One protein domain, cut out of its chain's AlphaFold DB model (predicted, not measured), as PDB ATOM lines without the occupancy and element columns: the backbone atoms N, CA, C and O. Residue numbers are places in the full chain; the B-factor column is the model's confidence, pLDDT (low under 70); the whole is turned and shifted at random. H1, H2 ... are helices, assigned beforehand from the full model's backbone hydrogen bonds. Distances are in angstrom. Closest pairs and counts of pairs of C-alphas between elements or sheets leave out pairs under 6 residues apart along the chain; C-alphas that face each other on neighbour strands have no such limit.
ATOM      1  N   ASP A   4     112.509 209.797 156.486       93.56
ATOM      2  CA  ASP A   4     111.246 210.457 156.137       93.56
ATOM      3  C   ASP A   4     111.477 211.928 155.813       93.56
ATOM      4  O   ASP A   4     110.959 212.430 154.819       93.56
ATOM      5  N   TYR A   5     112.369 212.578 156.564       94.62
ATOM      6  CA  TYR A   5     112.824 213.928 156.251       94.62
ATOM      7  C   TYR A   5     113.489 214.007 154.870       94.62
ATOM      8  O   TYR A   5     113.198 214.914 154.092       94.62
ATOM      9  N   ILE A   6     114.354 213.042 154.539       94.44
ATOM     10  CA  ILE A   6     115.019 212.980 153.230       94.44
ATOM     11  C   ILE A   6     114.005 212.773 152.103       94.44
ATOM     12  O   ILE A   6     114.063 213.495 151.110       94.44
ATOM     13  N   ALA A   7     113.043 211.856 152.253       94.75
ATOM     14  CA  ALA A   7     111.982 211.700 151.253       94.75
ATOM     15  C   ALA A   7     111.145 212.964 151.084       94.75
ATOM     16  O   ALA A   7     110.784 213.300 149.960       94.75
ATOM     17  N   GLU A   8     110.851 213.676 152.170       95.19
ATOM     18  CA  GLU A   8     110.132 214.941 152.085       95.19
ATOM     19  C   GLU A   8     110.922 215.978 151.274       95.19
ATOM     20  O   GLU A   8     110.347 216.640 150.409       95.19
ATOM     21  N   GLN A   9     112.236 216.100 151.499       95.31
ATOM     22  CA  GLN A   9     113.080 217.007 150.712       95.31
ATOM     23  C   GLN A   9     113.141 216.596 149.232       95.31
ATOM     24  O   GLN A   9     113.003 217.458 148.368       95.31
ATOM     25  N   ILE A  10     113.263 215.299 148.930       93.81
ATOM     26  CA  ILE A  10     113.235 214.791 147.547       93.81
ATOM     27  C   ILE A  10     111.892 215.117 146.880       93.81
ATOM     28  O   ILE A  10     111.867 215.679 145.788       93.81
ATOM     29  N   ASN A  11     110.769 214.867 147.560       93.56
ATOM     30  CA  ASN A  11     109.445 215.189 147.026       93.56
ATOM     31  C   ASN A  11     109.278 216.695 146.762       93.56
ATOM     32  O   ASN A  11     108.642 217.093 145.787       93.56
ATOM     33  N   ARG A  12     109.858 217.556 147.608       92.06
ATOM     34  CA  ARG A  12     109.866 219.007 147.387       92.06
ATOM     35  C   ARG A  12     110.653 219.395 146.135       92.06
ATOM     36  O   ARG A  12     110.137 220.178 145.338       92.06
ATOM     37  N   ILE A  13     111.839 218.817 145.935       92.06
ATOM     38  CA  ILE A  13     112.655 219.023 144.728       92.06
ATOM     39  C   ILE A  13     111.861 218.638 143.474       92.06
ATOM     40  O   ILE A  13     111.737 219.444 142.553       92.06
ATOM     41  N   GLU A  14     111.283 217.436 143.457       89.38
ATOM     42  CA  GLU A  14     110.656 216.871 142.259       89.38
ATOM     43  C   GLU A  14     109.279 217.470 141.949       89.38
ATOM     44  O   GLU A  14     108.956 217.657 140.775       89.38
ATOM     45  N   SER A  15     108.480 217.795 142.971       86.19
ATOM     46  CA  SER A  15     107.072 218.186 142.795       86.19
ATOM     47  C   SER A  15     106.807 219.678 142.978       86.19
ATOM     48  O   SER A  15     105.849 220.200 142.413       86.19
ATOM     49  N   HIS A  16     107.610 220.377 143.787       81.50
ATOM     50  CA  HIS A  16     107.289 221.740 144.231       81.50
ATOM     51  C   HIS A  16     108.297 222.796 143.775       81.50
ATOM     52  O   HIS A  16     107.925 223.962 143.639       81.50
ATOM     53  N   TYR A  17     109.557 222.418 143.555       87.50
ATOM     54  CA  TYR A  17     110.647 223.358 143.270       87.50
ATOM     55  C   TYR A  17     111.145 223.308 141.822       87.50
ATOM     56  O   TYR A  17     112.175 223.909 141.513       87.50
ATOM     57  N   GLN A  18     110.410 222.657 140.914       76.44
ATOM     58  CA  GLN A  18     110.744 222.654 139.488       76.44
ATOM     59  C   GLN A  18     110.874 224.091 138.957       76.44
ATOM     60  O   GLN A  18     109.941 224.889 139.030       76.44
ATOM     61  N   GLY A  19     112.060 224.427 138.444       79.06
ATOM     62  CA  GLY A  19     112.386 225.764 137.938       79.06
ATOM     63  C   GLY A  19     112.876 226.770 138.990       79.06
ATOM     64  O   GLY A  19     113.253 227.877 138.614       79.06
ATOM     65  N   ASN A  20     112.931 226.411 140.280       90.31
ATOM     66  CA  ASN A  20     113.508 227.251 141.333       90.31
ATOM     67  C   ASN A  20     114.809 226.646 141.881       90.31
ATOM     68  O   ASN A  20     114.815 225.910 142.869       90.31
ATOM     69  N   GLN A  21     115.920 227.008 141.239       87.44
ATOM     70  CA  GLN A  21     117.247 226.470 141.537       87.44
ATOM     71  C   GLN A  21     117.675 226.681 143.001       87.44
ATOM     72  O   GLN A  21     118.190 225.753 143.613       87.44
ATOM     73  N   GLN A  22     117.390 227.841 143.603       89.69
ATOM     74  CA  GLN A  22     117.769 228.111 144.998       89.69
ATOM     75  C   GLN A  22     117.062 227.182 145.993       89.69
ATOM     76  O   GLN A  22     117.658 226.750 146.979       89.69
ATOM     77  N   LEU A  23     115.783 226.865 145.756       91.19
ATOM     78  CA  LEU A  23     115.031 225.951 146.623       91.19
ATOM     79  C   LEU A  23     115.479 224.495 146.447       91.19
ATOM     80  O   LEU A  23     115.501 223.742 147.426       91.19
ATOM     81  N   VAL A  24     115.868 224.113 145.227       91.38
ATOM     82  CA  VAL A  24     116.477 222.806 144.948       91.38
ATOM     83  C   VAL A  24     117.810 222.676 145.686       91.38
ATOM     84  O   VAL A  24     117.963 221.756 146.483       91.38
ATOM     85  N   GLU A  25     118.723 223.636 145.521       91.06
ATOM     86  CA  GLU A  25     120.038 223.642 146.182       91.06
ATOM     87  C   GLU A  25     119.912 223.610 147.715       91.06
ATOM     88  O   GLU A  25     120.582 222.819 148.378       91.06
ATOM     89  N   ASN A  26     118.982 224.386 148.288       92.00
ATOM     90  CA  ASN A  26     118.714 224.367 149.731       92.00
ATOM     91  C   ASN A  26     118.249 222.983 150.216       92.00
ATOM     92  O   ASN A  26     118.659 222.508 151.276       92.00
ATOM     93  N   SER A  27     117.402 222.314 149.432       94.00
ATOM     94  CA  SER A  27     116.908 220.972 149.756       94.00
ATOM     95  C   SER A  27     118.025 219.932 149.664       94.00
ATOM     96  O   SER A  27     118.158 219.104 150.564       94.00
ATOM     97  N   CYS A  28     118.882 220.020 148.645       94.50
ATOM     98  CA  CYS A  28     120.075 219.185 148.505       94.50
ATOM     99  C   CYS A  28     121.032 219.364 149.693       94.50
ATOM    100  O   CYS A  28     121.501 218.381 150.269       94.50
ATOM    101  N   TRP A  29     121.251 220.603 150.140       95.25
ATOM    102  CA  TRP A  29     122.052 220.888 151.331       95.25
ATOM    103  C   TRP A  29     121.461 220.256 152.599       95.25
ATOM    104  O   TRP A  29     122.176 219.638 153.389       95.25
ATOM    105  N   ARG A  30     120.135 220.342 152.782       94.44
ATOM    106  CA  ARG A  30     119.428 219.715 153.915       94.44
ATOM    107  C   ARG A  30     119.545 218.195 153.898       94.44
ATOM    108  O   ARG A  30     119.707 217.595 154.960       94.44
ATOM    109  N   ILE A  31     119.469 217.582 152.716       95.44
ATOM    110  CA  ILE A  31     119.676 216.141 152.538       95.44
ATOM    111  C   ILE A  31     121.103 215.772 152.945       95.44
ATOM    112  O   ILE A  31     121.269 214.912 153.806       95.44
ATOM    113  N   ALA A  32     122.109 216.470 152.411       94.81
ATOM    114  CA  ALA A  32     123.515 216.236 152.737       94.81
ATOM    115  C   ALA A  32     123.794 216.331 154.241       94.81
ATOM    116  O   ALA A  32     124.461 215.466 154.804       94.81
ATOM    117  N   SER A  33     123.243 217.360 154.895       93.00
ATOM    118  CA  SER A  33     123.396 217.576 156.334       93.00
ATOM    119  C   SER A  33     122.710 216.485 157.158       93.00
ATOM    120  O   SER A  33     123.258 216.025 158.153       93.00
ATOM    121  N   ASN A  34     121.515 216.042 156.755       94.06
ATOM    122  CA  ASN A  34     120.771 215.028 157.499       94.06
ATOM    123  C   ASN A  34     121.333 213.606 157.322       94.06
ATOM    124  O   ASN A  34     121.239 212.778 158.238       94.06
ATOM    125  N   ALA A  35     121.876 213.321 156.140       92.50
ATOM    126  CA  ALA A  35     122.513 212.055 155.803       92.50
ATOM    127  C   ALA A  35     123.990 211.988 156.219       92.50
ATOM    128  O   ALA A  35     124.565 210.909 156.132       92.50
ATOM    129  N   ASP A  36     124.563 213.094 156.712       91.81
ATOM    130  CA  ASP A  36     125.971 213.196 157.117       91.81
ATOM    131  C   ASP A  36     126.925 212.745 155.991       91.81
ATOM    132  O   ASP A  36     127.834 211.948 156.190       91.81
ATOM    133  N   LEU A  37     126.661 213.204 154.756       90.69
ATOM    134  CA  LEU A  37     127.351 212.704 153.552       90.69
ATOM    135  C   LEU A  37     128.820 213.120 153.452       90.69
ATOM    136  O   LEU A  37     129.562 212.554 152.651       90.69
ATOM    137  N   PHE A  38     129.237 214.137 154.205       89.19
ATOM    138  CA  PHE A  38     130.559 214.732 154.074       89.19
ATOM    139  C   PHE A  38     131.205 214.909 155.447       89.19
ATOM    140  O   PHE A  38     130.667 215.607 156.297       89.19
ATOM    141  N   ASP A  39     132.424 214.386 155.610       76.75
ATOM    142  CA  ASP A  39     133.238 214.563 156.828       76.75
ATOM    143  C   ASP A  39     133.640 216.029 157.083       76.75
ATOM    144  O   ASP A  39     134.089 216.402 158.169       76.75
ATOM    145  N   LYS A  40     133.537 216.881 156.054       71.94
ATOM    146  CA  LYS A  40     133.806 218.318 156.141       71.94
ATOM    147  C   LYS A  40     132.513 219.076 156.389       71.94
ATOM    148  O   LYS A  40     131.484 218.769 155.794       71.94
ATOM    149  N   GLN A  41     132.610 220.134 157.195       74.56
ATOM    150  CA  GLN A  41     131.505 221.057 157.427       74.56
ATOM    151  C   GLN A  41     130.975 221.589 156.090       74.56
ATOM    152  O   GLN A  41     131.712 222.186 155.304       74.56
ATOM    153  N   LEU A  42     129.690 221.340 155.846       84.81
ATOM    154  CA  LEU A  42     128.933 221.968 154.773       84.81
ATOM    155  C   LEU A  42     129.025 223.494 154.876       84.81
ATOM    156  O   LEU A  42     129.160 224.038 155.977       84.81
ATOM    157  N   ASN A  43     128.904 224.189 153.742       80.88
ATOM    158  CA  ASN A  43     128.911 225.646 153.764       80.88
ATOM    159  C   ASN A  43     127.727 226.150 154.613       80.88
ATOM    160  O   ASN A  43     126.593 225.710 154.400       80.88
ATOM    161  N   PRO A  44     127.953 227.063 155.573       80.31
ATOM    162  CA  PRO A  44     126.908 227.533 156.486       80.31
ATOM    163  C   PRO A  44     125.839 228.390 155.796       80.31
ATOM    164  O   PRO A  44     124.789 228.646 156.378       80.31
ATOM    165  N   ASP A  45     126.095 228.833 154.565       82.81
ATOM    166  CA  ASP A  45     125.164 229.601 153.736       82.81
ATOM    167  C   ASP A  45     124.114 228.730 153.019       82.81
ATOM    168  O   ASP A  45     123.253 229.261 152.320       82.81
ATOM    169  N   GLY A  46     124.150 227.407 153.210       81.75
ATOM    170  CA  GLY A  46     123.195 226.492 152.592       81.75
ATOM    171  C   GLY A  46     123.534 226.112 151.150       81.75
ATOM    172  O   GLY A  46     122.669 225.575 150.462       81.75
ATOM    173  N   THR A  47     124.757 226.390 150.685       87.94
ATOM    174  CA  THR A  47     125.215 226.048 149.329       87.94
ATOM    175  C   THR A  47     126.050 224.770 149.295       87.94
ATOM    176  O   THR A  47     126.688 224.379 150.276       87.94
ATOM    177  N   LEU A  48     126.068 224.121 148.133       90.31
ATOM    178  CA  LEU A  48     126.931 222.982 147.839       90.31
ATOM    179  C   LEU A  48     127.916 223.365 146.737       90.31
ATOM    180  O   LEU A  48     127.571 224.062 145.785       90.31
ATOM    181  N   THR A  49     129.156 222.889 146.845       91.38
ATOM    182  CA  THR A  49     130.068 222.911 145.692       91.38
ATOM    183  C   THR A  49     129.547 221.972 144.596       91.38
ATOM    184  O   THR A  49     128.833 221.018 144.911       91.38
ATOM    185  N   PRO A  50     129.940 222.153 143.320       91.56
ATOM    186  CA  PRO A  50     129.497 221.267 142.240       91.56
ATOM    187  C   PRO A  50     129.771 219.777 142.503       91.56
ATOM    188  O   PRO A  50     128.927 218.934 142.222       91.56
ATOM    189  N   THR A  51     130.921 219.447 143.103       91.81
ATOM    190  CA  THR A  51     131.261 218.064 143.474       91.81
ATOM    191  C   THR A  51     130.334 217.518 144.559       91.81
ATOM    192  O   THR A  51     129.876 216.387 144.451       91.81
ATOM    193  N   GLN A  52     130.020 218.315 145.584       92.94
ATOM    194  CA  GLN A  52     129.079 217.897 146.626       92.94
ATOM    195  C   GLN A  52     127.662 217.748 146.076       92.94
ATOM    196  O   GLN A  52     126.971 216.813 146.459       92.94
ATOM    197  N   GLN A  53     127.241 218.633 145.167       94.12
ATOM    198  CA  GLN A  53     125.941 218.520 144.512       94.12
ATOM    199  C   GLN A  53     125.821 217.178 143.784       94.12
ATOM    200  O   GLN A  53     124.879 216.440 144.043       94.12
ATOM    201  N   GLN A  54     126.829 216.804 142.990       94.19
ATOM    202  CA  GLN A  54     126.842 215.512 142.305       94.19
ATOM    203  C   GLN A  54     126.746 214.326 143.282       94.19
ATOM    204  O   GLN A  54     126.000 213.383 143.043       94.19
ATOM    205  N   GLN A  55     127.460 214.377 144.410       94.81
ATOM    206  CA  GLN A  55     127.402 213.318 145.427       94.81
ATOM    207  C   GLN A  55     126.029 213.236 146.115       94.81
ATOM    208  O   GLN A  55     125.578 212.146 146.466       94.81
ATOM    209  N   VAL A  56     125.352 214.373 146.303       95.38
ATOM    210  CA  VAL A  56     123.971 214.405 146.803       95.38
ATOM    211  C   VAL A  56     123.009 213.820 145.774       95.38
ATOM    212  O   VAL A  56     122.141 213.039 146.155       95.38
ATOM    213  N   ASP A  57     123.179 214.140 144.493       94.56
ATOM    214  CA  ASP A  57     122.346 213.602 143.414       94.56
ATOM    215  C   ASP A  57     122.480 212.069 143.335       94.56
ATOM    216  O   ASP A  57     121.478 211.353 143.371       94.56
ATOM    217  N   GLU A  58     123.712 211.545 143.370       96.31
ATOM    218  CA  GLU A  58     123.983 210.100 143.428       96.31
ATOM    219  C   GLU A  58     123.369 209.445 144.677       96.31
ATOM    220  O   GLU A  58     122.835 208.331 144.622       96.31
ATOM    221  N   PHE A  59     123.416 210.124 145.827       95.94
ATOM    222  CA  PHE A  59     122.760 209.648 147.041       95.94
ATOM    223  C   PHE A  59     121.233 209.588 146.882       95.94
ATOM    224  O   PHE A  59     120.626 208.584 147.264       95.94
ATOM    225  N   ILE A  60     120.608 210.622 146.310       94.94
ATOM    226  CA  ILE A  60     119.158 210.685 146.069       94.94
ATOM    227  C   ILE A  60     118.713 209.540 145.152       94.94
ATOM    228  O   ILE A  60     117.728 208.862 145.460       94.94
ATOM    229  N   ASP A  61     119.451 209.279 144.074       94.81
ATOM    230  CA  ASP A  61     119.144 208.195 143.140       94.81
ATOM    231  C   ASP A  61     119.193 206.822 143.823       94.81
ATOM    232  O   ASP A  61     118.243 206.034 143.731       94.81
ATOM    233  N   ASN A  62     120.251 206.557 144.594       94.94
ATOM    234  CA  ASN A  62     120.385 205.320 145.368       94.94
ATOM    235  C   ASN A  62     119.294 205.187 146.441       94.94
ATOM    236  O   ASN A  62     118.723 204.109 146.640       94.94
ATOM    237  N   PHE A  63     118.959 206.290 147.113       93.81
ATOM    238  CA  PHE A  63     117.902 206.334 148.114       93.81
ATOM    239  C   PHE A  63     116.543 205.965 147.504       93.81
ATOM    240  O   PHE A  63     115.847 205.087 148.027       93.81
ATOM    241  N   LYS A  64     116.191 206.560 146.357       91.50
ATOM    242  CA  LYS A  64     114.962 206.248 145.612       91.50
ATOM    243  C   LYS A  64     114.927 204.793 145.151       91.50
ATOM    244  O   LYS A  64     113.911 204.126 145.350       91.50
ATOM    245  N   ALA A  65     116.029 204.278 144.605       91.12
ATOM    246  CA  ALA A  65     116.125 202.886 144.168       91.12
ATOM    247  C   ALA A  65     115.889 201.901 145.329       91.12
ATOM    248  O   ALA A  65     115.134 200.938 145.183       91.12
ATOM    249  N   SER A  66     116.462 202.173 146.508       88.25
ATOM    250  CA  SER A  66     116.294 201.329 147.702       88.25
ATOM    251  C   SER A  66     114.855 201.313 148.249       88.25
ATOM    252  O   SER A  66     114.390 200.292 148.764       88.25
ATOM    253  N   ARG A  67     114.116 202.423 148.106       81.12
ATOM    254  CA  ARG A  67     112.705 202.525 148.518       81.12
ATOM    255  C   ARG A  67     111.740 201.942 147.488       81.12
ATOM    256  O   ARG A  67     110.790 201.273 147.886       81.12
ATOM    257  N   GLY A  68     112.005 202.115 146.193       65.19
ATOM    258  CA  GLY A  68     111.225 201.479 145.125       65.19
ATOM    259  C   GLY A  68     111.296 199.947 145.169       65.19
ATOM    260  O   GLY A  68     110.297 199.270 144.921       65.19
ATOM    261  N   HIS A  69     112.439 199.391 145.588       55.12
ATOM    262  CA  HIS A  69     112.593 197.947 145.793       55.12
ATOM    263  C   HIS A  69     111.706 197.404 146.931       55.12
ATOM    264  O   HIS A  69     111.210 196.284 146.837       55.12
ATOM    265  N   ASN A  70     111.447 198.204 147.973       50.09
ATOM    266  CA  ASN A  70     110.603 197.812 149.109       50.09
ATOM    267  C   ASN A  70     109.092 197.878 148.824       50.09
ATOM    268  O   ASN A  70     108.321 197.248 149.537       50.09
ATOM    269  N   GLN A  71     108.646 198.595 147.786       44.16
ATOM    270  CA  GLN A  71     107.227 198.627 147.389       44.16
ATOM    271  C   GLN A  71     106.824 197.465 146.466       44.16
ATOM    272  O   GLN A  71     105.645 197.293 146.180       44.16
ATOM    273  N   SER A  72     107.785 196.652 146.015       42.84
ATOM    274  CA  SER A  72     107.539 195.508 145.123       42.84
ATOM    275  C   SER A  72     107.448 194.160 145.861       42.84
ATOM    276  O   SER A  72     107.450 193.115 145.215       42.84
TER     277      SER A  72
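AT A GLANCE: This is residues 4 to 72 of the 74 residues of an uncharacterized protein of Symploca sp. SIO3C6 (UniProt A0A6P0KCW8). Two helices, H1 and H2, stand side by side as a helical hairpin, and a longer third helix, H3, crosses one side of the pair at a wide angle. H3 runs along the longest axis, and a long loop, residues 36 to 49, joins H2 to it. The printed part has 69 residues with three named helices, in the order H1, H2, H3, and no named strand; the class is all helix. The whole is compact, with a radius of gyration of the C-alphas of 12.0 A, and spans 39 by 29 by 19 A.

HOW THE PARTS SIT: H1, residues 4 to 15, and H2, residues 21 to 35, form a hairpin. They touch, with the C-alphas of Ile 13 and Val 24 closest at 5.4 A, and run opposite ways at a shallow tilt of 18 degrees. H3, residues 50 to 70, touches H2 with residues 53 to 57 alone; the closest C-alphas are those of Ala 32 and Val 56, 6.2 A apart. H2 and H3 run the same way at a steep tilt of 68 degrees, only just short of about perpendicular. H1 and H3 are close but not clearly touching: their closest C-alphas, those of Ile 10 and Ile 60, are 7.4 A apart, and their lines are about perpendicular at 73 degrees. Every O i to N i+4 pair is within hydrogen-bond range in H1 and H2, and 16 of 17 are in H3.

IN THESE COORDINATES: H1 begins at C-alpha 4, at (111.246, 210.457, 156.137), and is 16.0 A long from first to last C-alpha. H2, from Gln 21 to Ala 35, is 21.0 A long. H3 is 30.9 A long, from C-alpha 50 at (129.497, 221.267, 142.240) to C-alpha 70 at (110.603, 197.812, 149.109).

THE WHOLE: The two C-alphas farthest apart, those of Asp 45 and Ser 72, are 39.3 A apart. The printed part has no cut. The link from H1 to H2 is tight, with 5 residues, and the link from H2 to H3 is long, with 14. The mean pLDDT of the printed part is 87.3, and residues 68 to 72 are under 70.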